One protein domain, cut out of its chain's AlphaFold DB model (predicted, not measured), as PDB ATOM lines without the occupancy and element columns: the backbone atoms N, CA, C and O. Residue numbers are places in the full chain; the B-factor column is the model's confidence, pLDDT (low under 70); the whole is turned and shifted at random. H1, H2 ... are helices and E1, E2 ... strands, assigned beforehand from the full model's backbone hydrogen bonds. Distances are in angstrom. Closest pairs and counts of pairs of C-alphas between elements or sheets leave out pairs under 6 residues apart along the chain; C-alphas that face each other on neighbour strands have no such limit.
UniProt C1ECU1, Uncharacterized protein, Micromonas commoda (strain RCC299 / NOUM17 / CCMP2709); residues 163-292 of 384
ATOM      1  N   ASP A 163     159.207 150.737  98.023       92.88
ATOM      2  CA  ASP A 163     160.083 149.769  98.691       92.88
ATOM      3  C   ASP A 163     159.295 148.645  99.379       92.88
ATOM      4  O   ASP A 163     159.740 147.500  99.434       92.88
ATOM      5  N   GLU A 164     158.124 148.950  99.941       92.31
ATOM      6  CA  GLU A 164     157.265 147.955 100.586       92.31
ATOM      7  C   GLU A 164     156.677 146.979  99.567       92.31
ATOM      8  O   GLU A 164     156.674 145.777  99.833       92.31
ATOM      9  N   VAL A 165     156.275 147.456  98.386       94.06
ATOM     10  CA  VAL A 165     155.791 146.599  97.291       94.06
ATOM     11  C   VAL A 165     156.877 145.610  96.863       94.06
ATOM     12  O   VAL A 165     156.626 144.405  96.785       94.06
ATOM     13  N   LEU A 166     158.103 146.093  96.641       95.62
ATOM     14  CA  LEU A 166     159.228 145.236  96.258       95.62
ATOM     15  C   LEU A 166     159.580 144.227  97.361       95.62
ATOM     16  O   LEU A 166     159.767 143.043  97.069       95.62
ATOM     17  N   ARG A 167     159.588 144.660  98.630       95.31
ATOM     18  CA  ARG A 167     159.801 143.768  99.783       95.31
ATOM     19  C   ARG A 167     158.738 142.677  99.870       95.31
ATOM     20  O   ARG A 167     159.081 141.525 100.110       95.31
ATOM     21  N   VAL A 168     157.460 142.994  99.661       95.06
ATOM     22  CA  VAL A 168     156.373 141.998  99.683       95.06
ATOM     23  C   VAL A 168     156.607 140.910  98.634       95.06
ATOM     24  O   VAL A 168     156.485 139.724  98.944       95.06
ATOM     25  N   LEU A 169     157.006 141.291  97.420       95.44
ATOM     26  CA  LEU A 169     157.300 140.340  96.344       95.44
ATOM     27  C   LEU A 169     158.528 139.473  96.654       95.44
ATOM     28  O   LEU A 169     158.523 138.268  96.390       95.44
ATOM     29  N   GLU A 170     159.576 140.049  97.242       96.75
ATOM     30  CA  GLU A 170     160.764 139.306  97.680       96.75
ATOM     31  C   GLU A 170     160.434 138.304  98.799       96.75
ATOM     32  O   GLU A 170     160.819 137.129  98.744       96.75
ATOM     33  N   LEU A 171     159.654 138.732  99.793       95.25
ATOM     34  CA  LEU A 171     159.193 137.878 100.886       95.25
ATOM     35  C   LEU A 171     158.280 136.759 100.375       95.25
ATOM     36  O   LEU A 171     158.364 135.626 100.848       95.25
ATOM     37  N   TYR A 172     157.462 137.031  99.359       95.44
ATOM     38  CA  TYR A 172     156.637 136.009  98.727       95.44
ATOM     39  C   TYR A 172     157.490 134.959  98.003       95.44
ATOM     40  O   TYR A 172     157.298 133.760  98.215       95.44
ATOM     41  N   LYS A 173     158.486 135.389  97.215       94.75
ATOM     42  CA  LYS A 173     159.435 134.489  96.527       94.75
ATOM     43  C   LYS A 173     160.221 133.630  97.507       94.75
ATOM     44  O   LYS A 173     160.399 132.434  97.284       94.75
ATOM     45  N   SER A 174     160.648 134.223  98.616       92.38
ATOM     46  CA  SER A 174     161.309 133.492  99.689       92.38
ATOM     47  C   SER A 174     160.332 132.695 100.555       92.38
ATOM     48  O   SER A 174     160.780 132.067 101.497       92.38
ATOM     49  N   GLN A 175     159.023 132.655 100.287       92.31
ATOM     50  CA  GLN A 175     158.013 131.978 101.121       92.31
ATOM     51  C   GLN A 175     158.004 132.433 102.597       92.31
ATOM     52  O   GLN A 175     157.593 131.676 103.478       92.31
ATOM     53  N   ASP A 176     158.470 133.650 102.902       94.19
ATOM     54  CA  ASP A 176     158.382 134.235 104.244       94.19
ATOM     55  C   ASP A 176     157.040 134.948 104.458       94.19
ATOM     56  O   ASP A 176     156.937 136.172 104.563       94.19
ATOM     57  N   PHE A 177     155.970 134.159 104.511       94.75
ATOM     58  CA  PHE A 177     154.616 134.697 104.651       94.75
ATOM     59  C   PHE A 177     154.348 135.320 106.026       94.75
ATOM     60  O   PHE A 177     153.395 136.085 106.170       94.75
ATOM     61  N   LEU A 178     155.168 135.009 107.038       94.56
ATOM     62  CA  LEU A 178     155.050 135.637 108.351       94.56
ATOM     63  C   LEU A 178     155.495 137.095 108.270       94.56
ATOM     64  O   LEU A 178     154.704 137.984 108.584       94.56
ATOM     65  N   SER A 179     156.708 137.335 107.768       94.50
ATOM     66  CA  SER A 179     157.234 138.687 107.578       94.50
ATOM     67  C   SER A 179     156.399 139.480 106.572       94.50
ATOM     68  O   SER A 179     156.097 140.643 106.829       94.50
ATOM     69  N   LEU A 180     155.940 138.841 105.484       95.19
ATOM     70  CA  LEU A 180     155.082 139.472 104.470       95.19
ATOM     71  C   LEU A 180     153.819 140.076 105.089       95.19
ATOM     72  O   LEU A 180     153.447 141.198 104.770       95.19
ATOM     73  N   LEU A 181     153.165 139.354 106.004       93.62
ATOM     74  CA  LEU A 181     151.952 139.825 106.678       93.62
ATOM     75  C   LEU A 181     152.234 140.640 107.951       93.62
ATOM     76  O   LEU A 181     151.301 140.974 108.686       93.62
ATOM     77  N   GLY A 182     153.499 140.934 108.264       91.12
ATOM     78  CA  GLY A 182     153.883 141.607 109.507       91.12
ATOM     79  C   GLY A 182     153.470 140.821 110.758       91.12
ATOM     80  O   GLY A 182     153.035 141.408 111.759       91.12
ATOM     81  N   LEU A 183     153.519 139.490 110.675       92.69
ATOM     82  CA  LEU A 183     153.412 138.582 111.811       92.69
ATOM     83  C   LEU A 183     154.794 138.435 112.462       92.69
ATOM     84  O   LEU A 183     155.810 138.539 111.776       92.69
ATOM     85  N   PRO A 184     154.857 138.190 113.782       89.75
ATOM     86  CA  PRO A 184     156.137 137.941 114.427       89.75
ATOM     87  C   PRO A 184     156.795 136.684 113.847       89.75
ATOM     88  O   PRO A 184     156.116 135.756 113.401       89.75
ATOM     89  N   GLY A 185     158.126 136.663 113.881       87.25
ATOM     90  CA  GLY A 185     158.892 135.450 113.624       87.25
ATOM     91  C   GLY A 185     158.666 134.402 114.717       87.25
ATOM     92  O   GLY A 185     158.183 134.703 115.813       87.25
ATOM     93  N   VAL A 186     159.046 133.159 114.426       88.94
ATOM     94  CA  VAL A 186     158.899 132.067 115.391       88.94
ATOM     95  C   VAL A 186     159.978 132.169 116.467       88.94
ATOM     96  O   VAL A 186     161.158 132.352 116.170       88.94
ATOM     97  N   TRP A 187     159.564 132.041 117.727       85.75
ATOM     98  CA  TRP A 187     160.489 131.975 118.850       85.75
ATOM     99  C   TRP A 187     161.145 130.593 118.921       85.75
ATOM    100  O   TRP A 187     160.462 129.569 118.849       85.75
ATOM    101  N   VAL A 188     162.468 130.595 119.071       88.25
ATOM    102  CA  VAL A 188     163.308 129.406 119.220       88.25
ATOM    103  C   VAL A 188     164.207 129.643 120.426       88.25
ATOM    104  O   VAL A 188     164.795 130.721 120.545       88.25
ATOM    105  N   ASP A 189     164.273 128.674 121.331       86.38
ATOM    106  CA  ASP A 189     165.135 128.756 122.505       86.38
ATOM    107  C   ASP A 189     166.605 128.423 122.187       86.38
ATOM    108  O   ASP A 189     166.962 128.067 121.064       86.38
ATOM    109  N   ALA A 190     167.477 128.530 123.194       83.38
ATOM    110  CA  ALA A 190     168.911 128.265 123.054       83.38
ATOM    111  C   ALA A 190     169.256 126.802 122.707       83.38
ATOM    112  O   ALA A 190     170.391 126.526 122.324       83.38
ATOM    113  N   TYR A 191     168.300 125.881 122.842       80.31
ATOM    114  CA  TYR A 191     168.443 124.460 122.525       80.31
ATOM    115  C   TYR A 191     167.725 124.091 121.221       80.31
ATOM    116  O   TYR A 191     167.649 122.918 120.867       80.31
ATOM    117  N   GLY A 192     167.170 125.072 120.502       79.38
ATOM    118  CA  GLY A 192     166.495 124.851 119.233       79.38
ATOM    119  C   GLY A 192     165.061 124.330 119.349       79.38
ATOM    120  O   GLY A 192     164.512 123.837 118.364       79.38
ATOM    121  N   GLN A 193     164.437 124.420 120.523       83.62
ATOM    122  CA  GLN A 193     163.018 124.140 120.701       83.62
ATOM    123  C   GLN A 193     162.177 125.355 120.292       83.62
ATOM    124  O   GLN A 193     162.358 126.474 120.772       83.62
ATOM    125  N   ALA A 194     161.205 125.108 119.421       86.44
ATOM    126  CA  ALA A 194     160.241 126.081 118.935       86.44
ATOM    127  C   ALA A 194     158.825 125.574 119.204       86.44
ATOM    128  O   ALA A 194     158.473 124.463 118.807       86.44
ATOM    129  N   THR A 195     157.987 126.397 119.836       84.12
ATOM    130  CA  THR A 195     156.558 126.099 120.022       84.12
ATOM    131  C   THR A 195     155.724 127.172 119.343       84.12
ATOM    132  O   THR A 195     155.989 128.366 119.482       84.12
ATOM    133  N   TRP A 196     154.712 126.756 118.584       84.75
ATOM    134  CA  TRP A 196     153.876 127.683 117.814       84.75
ATOM    135  C   TRP A 196     152.394 127.622 118.161       84.75
ATOM    136  O   TRP A 196     151.616 128.342 117.553       84.75
ATOM    137  N   ASP A 197     151.985 126.841 119.163       82.50
ATOM    138  CA  ASP A 197     150.573 126.717 119.560       82.50
ATOM    139  C   ASP A 197     149.931 128.066 119.928       82.50
ATOM    140  O   ASP A 197     148.749 128.294 119.683       82.50
ATOM    141  N   LYS A 198     150.729 128.991 120.477       84.81
ATOM    142  CA  LYS A 198     150.316 130.361 120.821       84.81
ATOM    143  C   LYS A 198     150.720 131.399 119.770       84.81
ATOM    144  O   LYS A 198     150.546 132.595 119.995       84.81
ATOM    145  N   HIS A 199     151.291 130.971 118.646       89.69
ATOM    146  CA  HIS A 199     151.763 131.882 117.616       89.69
ATOM    147  C   HIS A 199     150.574 132.579 116.934       89.69
ATOM    148  O   HIS A 199     149.603 131.903 116.587       89.69
ATOM    149  N   PRO A 200     150.632 133.895 116.652       89.19
ATOM    150  CA  PRO A 200     149.535 134.616 115.998       89.19
ATOM    151  C   PRO A 200     149.093 134.017 114.656       89.19
ATOM    152  O   PRO A 200     147.919 134.095 114.306       89.19
ATOM    153  N   ALA A 201     150.002 133.354 113.937       89.75
ATOM    154  CA  ALA A 201     149.680 132.638 112.700       89.75
ATOM    155  C   ALA A 201     148.703 131.459 112.894       89.75
ATOM    156  O   ALA A 201     148.070 131.036 111.933       89.75
ATOM    157  N   MET A 202     148.562 130.923 114.115       89.12
ATOM    158  CA  MET A 202     147.579 129.878 114.431       89.12
ATOM    159  C   MET A 202     146.149 130.422 114.530       89.12
ATOM    160  O   MET A 202     145.193 129.660 114.388       89.12
ATOM    161  N   SER A 203     145.992 131.732 114.738       90.50
ATOM    162  CA  SER A 203     144.698 132.408 114.753       90.50
ATOM    163  C   SER A 203     144.301 132.810 113.333       90.50
ATOM    164  O   SER A 203     144.841 133.756 112.758       90.50
ATOM    165  N   THR A 204     143.305 132.121 112.774       89.31
ATOM    166  CA  THR A 204     142.760 132.435 111.444       89.31
ATOM    167  C   THR A 204     142.242 133.871 111.359       89.31
ATOM    168  O   THR A 204     142.455 134.537 110.347       89.31
ATOM    169  N   GLY A 205     141.628 134.380 112.434       88.94
ATOM    170  CA  GLY A 205     141.160 135.765 112.517       88.94
ATOM    171  C   GLY A 205     142.301 136.782 112.465       88.94
ATOM    172  O   GLY A 205     142.196 137.789 111.770       88.94
ATOM    173  N   THR A 206     143.422 136.499 113.135       90.38
ATOM    174  CA  THR A 206     144.597 137.383 113.130       90.38
ATOM    175  C   THR A 206     145.274 137.405 111.764       90.38
ATOM    176  O   THR A 206     145.583 138.483 111.260       90.38
ATOM    177  N   VAL A 207     145.447 136.237 111.135       92.12
ATOM    178  CA  VAL A 207     145.981 136.129 109.768       92.12
ATOM    179  C   VAL A 207     145.092 136.891 108.784       92.12
ATOM    180  O   VAL A 207     145.597 137.679 107.989       92.12
ATOM    181  N   ALA A 208     143.770 136.714 108.865       90.69
ATOM    182  CA  ALA A 208     142.828 137.406 107.990       90.69
ATOM    183  C   ALA A 208     142.856 138.931 108.181       90.69
ATOM    184  O   ALA A 208     142.811 139.664 107.198       90.69
ATOM    185  N   LEU A 209     142.950 139.416 109.424       91.12
ATOM    186  CA  LEU A 209     143.047 140.848 109.708       91.12
ATOM    187  C   LEU A 209     144.333 141.449 109.127       91.12
ATOM    188  O   LEU A 209     144.277 142.461 108.437       91.12
ATOM    189  N   LYS A 210     145.479 140.806 109.372       92.62
ATOM    190  CA  LYS A 210     146.781 141.257 108.862       92.62
ATOM    191  C   LYS A 210     146.835 141.253 107.337       92.62
ATOM    192  O   LYS A 210     147.293 142.224 106.746       92.62
ATOM    193  N   ALA A 211     146.283 140.220 106.707       92.69
ATOM    194  CA  ALA A 211     146.159 140.146 105.258       92.69
ATOM    195  C   ALA A 211     145.266 141.244 104.682       92.69
ATOM    196  O   ALA A 211     145.640 141.861 103.695       92.69
ATOM    197  N   LYS A 212     144.117 141.532 105.309       91.50
ATOM    198  CA  LYS A 212     143.236 142.626 104.873       91.50
ATOM    199  C   LYS A 212     143.917 143.984 104.976       91.50
ATOM    200  O   LYS A 212     143.813 144.765 104.043       91.50
ATOM    201  N   LEU A 213     144.622 144.252 106.076       91.69
ATOM    202  CA  LEU A 213     145.377 145.496 106.234       91.69
ATOM    203  C   LEU A 213     146.457 145.625 105.154       91.69
ATOM    204  O   LEU A 213     146.535 146.661 104.508       91.69
ATOM    205  N   MET A 214     147.232 144.566 104.905       93.00
ATOM    206  CA  MET A 214     148.258 144.569 103.859       93.00
ATOM    207  C   MET A 214     147.656 144.732 102.454       93.00
ATOM    208  O   MET A 214     148.132 145.535 101.661       93.00
ATOM    209  N   ALA A 215     146.558 144.033 102.162       92.38
ATOM    210  CA  ALA A 215     145.845 144.139 100.894       92.38
ATOM    211  C   ALA A 215     145.266 145.547 100.668       92.38
ATOM    212  O   ALA A 215     145.337 146.054  99.558       92.38
ATOM    213  N   LEU A 216     144.740 146.208 101.705       92.00
ATOM    214  CA  LEU A 216     144.275 147.597 101.605       92.00
ATOM    215  C   LEU A 216     145.431 148.568 101.322       92.00
ATOM    216  O   LEU A 216     145.267 149.480 100.520       92.00
ATOM    217  N   ARG A 217     146.612 148.350 101.917       91.38
ATOM    218  CA  ARG A 217     147.815 149.157 101.627       91.38
ATOM    219  C   ARG A 217     148.303 148.981 100.185       91.38
ATOM    220  O   ARG A 217     148.751 149.945  99.573       91.38
ATOM    221  N   LEU A 218     148.221 147.758  99.657       92.69
ATOM    222  CA  LEU A 218     148.675 147.378  98.311       92.69
ATOM    223  C   LEU A 218     147.595 147.539  97.231       92.69
ATOM    224  O   LEU A 218     147.822 147.173  96.079       92.69
ATOM    225  N   GLU A 219     146.409 148.036  97.584       91.00
ATOM    226  CA  GLU A 219     145.286 148.155  96.660       91.00
ATOM    227  C   GLU A 219     145.689 149.020  95.447       91.00
ATOM    228  O   GLU A 219     146.103 150.163  95.650       91.00
ATOM    229  N   PRO A 220     145.556 148.547  94.190       86.50
ATOM    230  CA  PRO A 220     146.014 149.295  93.010       86.50
ATOM    231  C   PRO A 220     145.345 150.665  92.807       86.50
ATOM    232  O   PRO A 220     145.871 151.519  92.099       86.50
ATOM    233  N   SER A 221     144.176 150.882  93.418       85.94
ATOM    234  CA  SER A 221     143.486 152.178  93.431       85.94
ATOM    235  C   SER A 221     144.194 153.216  94.317       85.94
ATOM    236  O   SER A 221     144.040 154.413  94.082       85.94
ATOM    237  N   ARG A 222     144.977 152.765  95.310       85.69
ATOM    238  CA  ARG A 222     145.693 153.590  96.299       85.69
ATOM    239  C   ARG A 222     147.205 153.592  96.072       85.69
ATOM    240  O   ARG A 222     147.847 154.624  96.222       85.69
ATOM    241  N   CYS A 223     147.776 152.439  95.729       87.25
ATOM    242  CA  CYS A 223     149.195 152.261  95.452       87.25
ATOM    243  C   CYS A 223     149.429 152.291  93.936       87.25
ATOM    244  O   CYS A 223     149.057 151.363  93.219       87.25
ATOM    245  N   HIS A 224     150.062 153.357  93.444       87.81
ATOM    246  CA  HIS A 224     150.297 153.569  92.009       87.81
ATOM    247  C   HIS A 224     151.552 152.866  91.463       87.81
ATOM    248  O   HIS A 224     151.918 153.069  90.305       87.81
ATOM    249  N   HIS A 225     152.210 152.027  92.267       91.69
ATOM    250  CA  HIS A 225     153.352 151.238  91.814       91.69
ATOM    251  C   HIS A 225     152.904 150.195  90.764       91.69
ATOM    252  O   HIS A 225     151.900 149.508  90.976       91.69
ATOM    253  N   PRO A 226     153.643 149.985  89.655       91.56
ATOM    254  CA  PRO A 226     153.225 149.078  88.577       91.56
ATOM    255  C   PRO A 226     153.025 147.624  89.033       91.56
ATOM    256  O   PRO A 226     152.182 146.912  88.493       91.56
ATOM    257  N   LEU A 227     153.772 147.192  90.053       93.50
ATOM    258  CA  LEU A 227     153.678 145.845  90.634       93.50
ATOM    259  C   LEU A 227     152.723 145.747  91.839       93.50
ATOM    260  O   LEU A 227     152.678 144.708  92.494       93.50
ATOM    261  N   ALA A 228     151.964 146.802  92.161       91.62
ATOM    262  CA  ALA A 228     151.046 146.794  93.304       91.62
ATOM    263  C   ALA A 228     149.981 145.694  93.185       91.62
ATOM    264  O   ALA A 228     149.692 145.001  94.157       91.62
ATOM    265  N   SER A 229     149.459 145.468  91.974       92.50
ATOM    266  CA  SER A 229     148.484 144.401  91.703       92.50
ATOM    267  C   SER A 229     149.044 143.000  91.973       92.50
ATOM    268  O   SER A 229     148.361 142.166  92.561       92.50
ATOM    269  N   GLU A 230     150.300 142.751  91.604       94.19
ATOM    270  CA  GLU A 230     150.975 141.481  91.872       94.19
ATOM    271  C   GLU A 230     151.211 141.296  93.376       94.19
ATOM    272  O   GLU A 230     150.874 140.255  93.938       94.19
ATOM    273  N   ALA A 231     151.712 142.330  94.056       93.88
ATOM    274  CA  ALA A 231     151.950 142.290  95.496       93.88
ATOM    275  C   ALA A 231     150.649 142.099  96.299       93.88
ATOM    276  O   ALA A 231     150.634 141.370  97.295       93.88
ATOM    277  N   TYR A 232     149.551 142.711  95.848       94.25
ATOM    278  CA  TYR A 232     148.215 142.525  96.405       94.25
ATOM    279  C   TYR A 232     147.785 141.051  96.361       94.25
ATOM    280  O   TYR A 232     147.404 140.482  97.388       94.25
ATOM    281  N   GLU A 233     147.906 140.401  95.200       94.38
ATOM    282  CA  GLU A 233     147.589 138.976  95.049       94.38
ATOM    283  C   GLU A 233     148.517 138.097  95.905       94.38
ATOM    284  O   GLU A 233     148.043 137.193  96.598       94.38
ATOM    285  N   CYS A 234     149.818 138.411  95.964       95.06
ATOM    286  CA  CYS A 234     150.773 137.727  96.842       95.06
ATOM    287  C   CYS A 234     150.354 137.776  98.322       95.06
ATOM    288  O   CYS A 234     150.453 136.765  99.024       95.06
ATOM    289  N   ALA A 235     149.856 138.918  98.806       94.12
ATOM    290  CA  ALA A 235     149.378 139.060 100.182       94.12
ATOM    291  C   ALA A 235     148.128 138.208 100.460       94.12
ATOM    292  O   ALA A 235     148.023 137.577 101.520       94.12
ATOM    293  N   LEU A 236     147.197 138.133  99.504       94.94
ATOM    294  CA  LEU A 236     146.013 137.279  99.616       94.94
ATOM    295  C   LEU A 236     146.370 135.790  99.580       94.94
ATOM    296  O   LEU A 236     145.836 135.007 100.373       94.94
ATOM    297  N   ASP A 237     147.289 135.390  98.710       95.50
ATOM    298  CA  ASP A 237     147.738 134.003  98.605       95.50
ATOM    299  C   ASP A 237     148.530 133.554  99.836       95.50
ATOM    300  O   ASP A 237     148.286 132.460 100.355       95.50
ATOM    301  N   ALA A 238     149.393 134.414 100.384       94.38
ATOM    302  CA  ALA A 238     150.065 134.169 101.659       94.38
ATOM    303  C   ALA A 238     149.050 133.918 102.792       94.38
ATOM    304  O   ALA A 238     149.204 132.989 103.594       94.38
ATOM    305  N   ALA A 239     147.962 134.691 102.824       94.06
ATOM    306  CA  ALA A 239     146.886 134.509 103.793       94.06
ATOM    307  C   ALA A 239     146.153 133.173 103.609       94.06
ATOM    308  O   ALA A 239     145.921 132.462 104.590       94.06
ATOM    309  N   ARG A 240     145.821 132.794 102.366       94.31
ATOM    310  CA  ARG A 240     145.208 131.488 102.051       94.31
ATOM    311  C   ARG A 240     146.109 130.336 102.494       94.31
ATOM    312  O   ARG A 240     145.632 129.387 103.117       94.31
ATOM    313  N   ALA A 241     147.412 130.441 102.239       94.12
ATOM    314  CA  ALA A 241     148.388 129.430 102.631       94.12
ATOM    315  C   ALA A 241     148.477 129.274 104.160       94.12
ATOM    316  O   ALA A 241     148.516 128.153 104.665       94.12
ATOM    317  N   LEU A 242     148.431 130.377 104.914       92.69
ATOM    318  CA  LEU A 242     148.419 130.353 106.381       92.69
ATOM    319  C   LEU A 242     147.072 129.921 106.986       92.69
ATOM    320  O   LEU A 242     147.027 129.467 108.131       92.69
ATOM    321  N   GLN A 243     145.964 130.018 106.253       90.81
ATOM    322  CA  GLN A 243     144.669 129.498 106.708       90.81
ATOM    323  C   GLN A 243     144.599 127.967 106.612       90.81
ATOM    324  O   GLN A 243     144.027 127.327 107.502       90.81
ATOM    325  N   GLY A 244     145.235 127.370 105.598       90.88
ATOM    326  CA  GLY A 244     145.337 125.917 105.444       90.88
ATOM    327  C   GLY A 244     146.142 125.263 106.570       90.88
ATOM    328  O   GLY A 244     147.246 125.699 106.878       90.88
ATOM    329  N   LYS A 245     145.612 124.200 107.191       88.88
ATOM    330  CA  LYS A 245     146.247 123.533 108.347       88.88
ATOM    331  C   LYS A 245     147.654 123.010 108.025       88.88
ATOM    332  O   LYS A 245     148.591 123.293 108.771       88.88
ATOM    333  N   ASP A 246     147.793 122.277 106.923       90.06
ATOM    334  CA  ASP A 246     149.053 121.624 106.553       90.06
ATOM    335  C   ASP A 246     150.063 122.628 105.989       90.06
ATOM    336  O   ASP A 246     151.222 122.654 106.408       90.06
ATOM    337  N   SER A 247     149.600 123.535 105.124       91.31
ATOM    338  CA  SER A 247     150.405 124.637 104.590       91.31
ATOM    339  C   SER A 247     150.937 125.539 105.703       91.31
ATOM    340  O   SER A 247     152.136 125.806 105.744       91.31
ATOM    341  N   ARG A 248     150.098 125.924 106.673       92.12
ATOM    342  CA  ARG A 248     150.517 126.697 107.850       92.12
ATOM    343  C   ARG A 248     151.618 125.994 108.633       92.12
ATOM    344  O   ARG A 248     152.602 126.635 108.988       92.12
ATOM    345  N   ARG A 249     151.482 124.686 108.884       88.69
ATOM    346  CA  ARG A 249     152.518 123.909 109.584       88.69
ATOM    347  C   ARG A 249     153.832 123.915 108.803       88.69
ATOM    348  O   ARG A 249     154.886 124.116 109.403       88.69
ATOM    349  N   LYS A 250     153.778 123.751 107.480       90.12
ATOM    350  CA  LYS A 250     154.962 123.812 106.610       90.12
ATOM    351  C   LYS A 250     155.637 125.187 106.664       90.12
ATOM    352  O   LYS A 250     156.846 125.250 106.848       90.12
ATOM    353  N   ILE A 251     154.863 126.269 106.574       92.69
ATOM    354  CA  ILE A 251     155.371 127.649 106.645       92.69
ATOM    355  C   ILE A 251     156.041 127.915 107.996       92.69
ATOM    356  O   ILE A 251     157.161 128.417 108.042       92.69
ATOM    357  N   LEU A 252     155.400 127.524 109.100       91.06
ATOM    358  CA  LEU A 252     155.976 127.667 110.437       91.06
ATOM    359  C   LEU A 252     157.259 126.838 110.599       91.06
ATOM    360  O   LEU A 252     158.226 127.316 111.183       91.06
ATOM    361  N   THR A 253     157.302 125.630 110.034       89.81
ATOM    362  CA  THR A 253     158.504 124.780 110.042       89.81
ATOM    363  C   THR A 253     159.659 125.441 109.287       89.81
ATOM    364  O   THR A 253     160.772 125.489 109.806       89.81
ATOM    365  N   LEU A 254     159.396 125.995 108.098       90.81
ATOM    366  CA  LEU A 254     160.390 126.730 107.309       90.81
ATOM    367  C   LEU A 254     160.890 127.980 108.046       90.81
ATOM    368  O   LEU A 254     162.087 128.259 108.039       90.81
ATOM    369  N   ALA A 255     159.998 128.710 108.718       91.31
ATOM    370  CA  ALA A 255     160.376 129.872 109.515       91.31
ATOM    371  C   ALA A 255     161.297 129.490 110.689       91.31
ATOM    372  O   ALA A 255     162.288 130.174 110.945       91.31
ATOM    373  N   VAL A 256     161.023 128.366 111.362       90.56
ATOM    374  CA  VAL A 256     161.913 127.833 112.407       90.56
ATOM    375  C   VAL A 256     163.265 127.414 111.829       90.56
ATOM    376  O   VAL A 256     164.295 127.735 112.413       90.56
ATOM    377  N   GLN A 257     163.280 126.745 110.672       88.56
ATOM    378  CA  GLN A 257     164.523 126.350 109.999       88.56
ATOM    379  C   GLN A 257     165.419 127.553 109.708       88.56
ATOM    380  O   GLN A 257     166.585 127.539 110.094       88.56
ATOM    381  N   ARG A 258     164.863 128.628 109.136       90.25
ATOM    382  CA  ARG A 258     165.610 129.875 108.888       90.25
ATOM    383  C   ARG A 258     166.176 130.463 110.166       90.25
ATOM    384  O   ARG A 258     167.353 130.798 110.224       90.25
ATOM    385  N   ARG A 259     165.353 130.533 111.217       89.75
ATOM    386  CA  ARG A 259     165.789 131.060 112.510       89.75
ATOM    387  C   ARG A 259     166.961 130.262 113.082       89.75
ATOM    388  O   ARG A 259     167.879 130.851 113.642       89.75
ATOM    389  N   ILE A 260     166.944 128.944 112.929       88.62
ATOM    390  CA  ILE A 260     168.001 128.063 113.431       88.62
ATOM    391  C   ILE A 260     169.259 128.144 112.580       88.62
ATOM    392  O   ILE A 260     170.359 128.152 113.124       88.62
ATOM    393  N   GLU A 261     169.127 128.250 111.263       89.00
ATOM    394  CA  GLU A 261     170.264 128.532 110.387       89.00
ATOM    395  C   GLU A 261     170.935 129.857 110.756       89.00
ATOM    396  O   GLU A 261     172.162 129.923 110.812       89.00
ATOM    397  N   ASP A 262     170.158 130.889 111.085       90.44
ATOM    398  CA  ASP A 262     170.695 132.165 111.556       90.44
ATOM    399  C   ASP A 262     171.382 132.043 112.921       90.44
ATOM    400  O   ASP A 262     172.455 132.614 113.114       90.44
ATOM    401  N   MET A 263     170.814 131.266 113.848       89.25
ATOM    402  CA  MET A 263     171.448 130.964 115.136       89.25
ATOM    403  C   MET A 263     172.779 130.226 114.946       89.25
ATOM    404  O   MET A 263     173.788 130.633 115.517       89.25
ATOM    405  N   ARG A 264     172.837 129.227 114.054       87.94
ATOM    406  CA  ARG A 264     174.086 128.524 113.700       87.94
ATOM    407  C   ARG A 264     175.128 129.465 113.112       87.94
ATOM    408  O   ARG A 264     176.283 129.415 113.516       87.94
ATOM    409  N   LYS A 265     174.728 130.341 112.183       91.56
ATOM    410  CA  LYS A 265     175.634 131.331 111.573       91.56
ATOM    411  C   LYS A 265     176.219 132.289 112.611       91.56
ATOM    412  O   LYS A 265     177.359 132.712 112.462       91.56
ATOM    413  N   LYS A 266     175.447 132.629 113.644       91.38
ATOM    414  CA  LYS A 266     175.868 133.522 114.732       91.38
ATOM    415  C   LYS A 266     176.571 132.801 115.886       91.38
ATOM    416  O   LYS A 266     177.082 133.473 116.775       91.38
ATOM    417  N   GLY A 267     176.608 131.466 115.881       84.62
ATOM    418  CA  GLY A 267     177.111 130.670 117.004       84.62
ATOM    419  C   GLY A 267     176.238 130.780 118.262       84.62
ATOM    420  O   GLY A 267     176.741 130.661 119.376       84.62
ATOM    421  N   GLU A 268     174.943 131.054 118.095       83.38
ATOM    422  CA  GLU A 268     173.976 131.189 119.183       83.38
ATOM    423  C   GLU A 268     173.327 129.832 119.497       83.38
ATOM    424  O   GLU A 268     172.578 129.291 118.685       83.38
ATOM    425  N   GLY A 269     173.558 129.313 120.704       80.12
ATOM    426  CA  GLY A 269     172.917 128.088 121.190       80.12
ATOM    427  C   GLY A 269     173.497 126.789 120.622       80.12
ATOM    428  O   GLY A 269     174.387 126.789 119.774       80.12
ATOM    429  N   ASP A 270     172.980 125.667 121.116       79.25
ATOM    430  CA  ASP A 270     173.309 124.325 120.632       79.25
ATOM    431  C   ASP A 270     172.124 123.823 119.806       79.25
ATOM    432  O   ASP A 270     171.089 123.460 120.357       79.25
ATOM    433  N   VAL A 271     172.226 123.910 118.477       80.50
ATOM    434  CA  VAL A 271     171.093 123.723 117.548       80.50
ATOM    435  C   VAL A 271     171.404 122.741 116.405       80.50
ATOM    436  O   VAL A 271     170.973 122.928 115.261       80.50
ATOM    437  N   GLU A 272     172.158 121.675 116.678       77.75
ATOM    438  CA  GLU A 272     172.478 120.612 115.708       77.75
ATOM    439  C   GLU A 272     171.389 119.523 115.595       77.75
ATOM    440  O   GLU A 272     170.862 119.044 116.592       77.75
ATOM    441  N   GLY A 273     171.055 119.085 114.370       74.38
ATOM    442  CA  GLY A 273     170.025 118.051 114.120       74.38
ATOM    443  C   GLY A 273     168.583 118.527 114.366       74.38
ATOM    444  O   GLY A 273     168.395 119.562 114.982       74.38
ATOM    445  N   GLY A 274     167.554 117.823 113.871       77.56
ATOM    446  CA  GLY A 274     166.164 118.309 113.944       77.56
ATOM    447  C   GLY A 274     165.090 117.220 113.998       77.56
ATOM    448  O   GLY A 274     165.242 116.146 113.418       77.56
ATOM    449  N   TYR A 275     163.992 117.530 114.684       80.31
ATOM    450  CA  TYR A 275     162.815 116.693 114.897       80.31
ATOM    451  C   TYR A 275     161.545 117.559 114.914       80.31
ATOM    452  O   TYR A 275     161.471 118.548 115.636       80.31
ATOM    453  N   VAL A 276     160.519 117.205 114.139       79.69
ATOM    454  CA  VAL A 276     159.245 117.948 114.097       79.69
ATOM    455  C   VAL A 276     158.200 117.196 114.915       79.69
ATOM    456  O   VAL A 276     157.916 116.035 114.629       79.69
ATOM    457  N   SER A 277     157.592 117.857 115.904       76.12
ATOM    458  CA  SER A 277     156.439 117.341 116.642       76.12
ATOM    459  C   SER A 277     155.135 117.983 116.154       76.12
ATOM    460  O   SER A 277     155.111 118.905 115.336       76.12
ATOM    461  N   MET A 278     154.001 117.510 116.673       68.06
ATOM    462  CA  MET A 278     152.705 118.126 116.383       68.06
ATOM    463  C   MET A 278     152.597 119.571 116.912       68.06
ATOM    464  O   MET A 278     151.907 120.389 116.301       68.06
ATOM    465  N   THR A 279     153.275 119.866 118.022       73.56
ATOM    466  CA  THR A 279     153.213 121.129 118.782       73.56
ATOM    467  C   THR A 279     154.340 122.111 118.435       73.56
ATOM    468  O   THR A 279     154.318 123.268 118.862       73.56
ATOM    469  N   GLY A 280     155.336 121.679 117.655       83.31
ATOM    470  CA  GLY A 280     156.523 122.486 117.399       83.31
ATOM    471  C   GLY A 280     157.618 121.777 116.608       83.31
ATOM    472  O   GLY A 280     157.442 120.656 116.137       83.31
ATOM    473  N   VAL A 281     158.775 122.426 116.488       85.12
ATOM    474  CA  VAL A 281     160.007 121.799 115.980       85.12
ATOM    475  C   VAL A 281     161.068 121.872 117.058       85.12
ATOM    476  O   VAL A 281     161.165 122.867 117.767       85.12
ATOM    477  N   HIS A 282     161.865 120.823 117.161       84.69
ATOM    478  CA  HIS A 282     162.888 120.643 118.173       84.69
ATOM    479  C   HIS A 282     164.209 120.332 117.484       84.69
ATOM    480  O   HIS A 282     164.247 119.518 116.566       84.69
ATOM    481  N   TYR A 283     165.286 120.967 117.920       84.12
ATOM    482  CA  TYR A 283     166.645 120.714 117.441       84.12
ATOM    483  C   TYR A 283     167.530 120.320 118.638       84.12
ATOM    484  O   TYR A 283     167.073 120.376 119.780       84.12
ATOM    485  N   ALA A 284     168.734 119.801 118.388       83.88
ATOM    486  CA  ALA A 284     169.713 119.400 119.410       83.88
ATOM    487  C   ALA A 284     169.149 118.549 120.568       83.88
ATOM    488  O   ALA A 284     168.438 117.564 120.344       83.88
ATOM    489  N   ALA A 285     169.476 118.904 121.816       73.69
ATOM    490  CA  ALA A 285     168.989 118.223 123.016       73.69
ATOM    491  C   ALA A 285     167.450 118.184 123.079       73.69
ATOM    492  O   ALA A 285     166.878 117.180 123.510       73.69
ATOM    493  N   GLY A 286     166.777 119.227 122.578       72.00
ATOM    494  CA  GLY A 286     165.321 119.258 122.445       72.00
ATOM    495  C   GLY A 286     164.794 118.195 121.477       72.00
ATOM    496  O   GLY A 286     163.770 117.568 121.748       72.00
ATOM    497  N   ALA A 287     165.503 117.926 120.374       80.69
ATOM    498  CA  ALA A 287     165.135 116.876 119.421       80.69
ATOM    499  C   ALA A 287     165.223 115.477 120.048       80.69
ATOM    500  O   ALA A 287     164.294 114.680 119.903       80.69
ATOM    501  N   ALA A 288     166.299 115.195 120.787       73.00
ATOM    502  CA  ALA A 288     166.463 113.925 121.493       73.00
ATOM    503  C   ALA A 288     165.386 113.735 122.578       73.00
ATOM    504  O   ALA A 288     164.759 112.677 122.651       73.00
ATOM    505  N   ALA A 289     165.113 114.773 123.374       70.00
ATOM    506  CA  ALA A 289     164.083 114.734 124.410       70.00
ATOM    507  C   ALA A 289     162.669 114.570 123.824       70.00
ATOM    508  O   ALA A 289     161.879 113.768 124.328       70.00
ATOM    509  N   SER A 290     162.353 115.282 122.737       69.88
ATOM    510  CA  SER A 290     161.042 115.181 122.091       69.88
ATOM    511  C   SER A 290     160.825 113.834 121.407       69.88
ATOM    512  O   SER A 290     159.689 113.359 121.399       69.88
ATOM    513  N   ALA A 291     161.869 113.209 120.855       71.00
ATOM    514  CA  ALA A 291     161.765 111.858 120.317       71.00
ATOM    515  C   ALA A 291     161.367 110.873 121.429       71.00
ATOM    516  O   ALA A 291     160.363 110.179 121.298       71.00
ATOM    517  N   VAL A 292     162.078 110.882 122.563       70.62
ATOM    518  CA  VAL A 292     161.796 109.995 123.709       70.62
ATOM    519  C   VAL A 292     160.397 110.230 124.294       70.62
ATOM    520  O   VAL A 292     159.704 109.272 124.628       70.62
TER     521      VAL A 292
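This is residues 163 to 292 of the 384 residues of an uncharacterized protein of Micromonas commoda (strain RCC299 / NOUM17 / CCMP2709) (UniProt C1ECU1). Two arms meet at a corner as an open V: one is the helical hairpin of H3 and H4, side by side, and the other is the long helix H5, with H1 and the short H2 packed on H4. A small hairpin of strands, E1 and E2, lies near H5, and H6 beside it makes one end of the long axis. The printed part has 130 residues with six named helices and two named strands, in the order H1 H2 H3 H4 H5 E1 E2 H6; the two strands make an antiparallel sheet, and the class is mostly helix. The whole is compact, with a radius of gyration of the C-alphas of 16.2 A, and only just elongated, spanning 54 by 29 by 16 A.

H1, residues 163 to 173, touches H2, residues 177 to 180; their closest C-alphas, of Val 168 and Leu 180, are 5.6 A apart. H4, residues 228 to 243, is the hub, touching four other helices. H1 touches it at a steep tilt of 46 degrees, the same way, closest at the C-alphas of Leu 169 and Ala 231, 5.8 A. H2 touches residues 235 to 242 of H4, closest at Phe 177 and Ala 238, 5.5 A between C-alphas. H3, residues 204 to 217, forms a hairpin with H4, opposite ways at a shallow tilt of 2 degrees; the closest C-alphas, of Ala 215 and Tyr 232, are 5.3 A apart. H5, residues 245 to 266, touches H4 only at the corner, about perpendicular at 77 degrees, with the C-alphas of Leu 242 and Arg 248 closest at 4.5 A. H1 and H5 are apart. E1, residues 274 to 276, and E2, residues 280 to 283, form an antiparallel hairpin, with N 275 and O 282 at 2.7 A. The closest C-alphas of H5 and E2 are those of Thr 253 and Val 281, 6.8 A apart. H6, residues 284 to 292, comes closest to E1 at the C-alphas of Tyr 275 and Ala 287, 5.1 A. Every O i to N i+4 pair is within hydrogen-bond range in H1, H3, H4, H5 and H6; H2 is too short for one.

H1 begins at C-alpha 163 (160.083, 149.769, 98.691) and is 15.4 A long. H3 measures 20.0 A, H4 22.8 A and H5 31.9 A, from C-alpha 245 (146.247, 123.533, 108.347). E2 measures 10.3 A, and H6 13.0 A, ending at C-alpha 292 (161.796, 109.995, 123.709).

The two C-alphas farthest apart, of His 224 and Val 292, are 55.1 A apart. The printed part has no cut. The link from H2 to H3 is long, residues 181 to 203; its residues 194 to 195 pair antiparallel with residues 280 to 281 of E2. Mean pLDDT of the printed part is 88.2, and residues 278 and 290 are under 70.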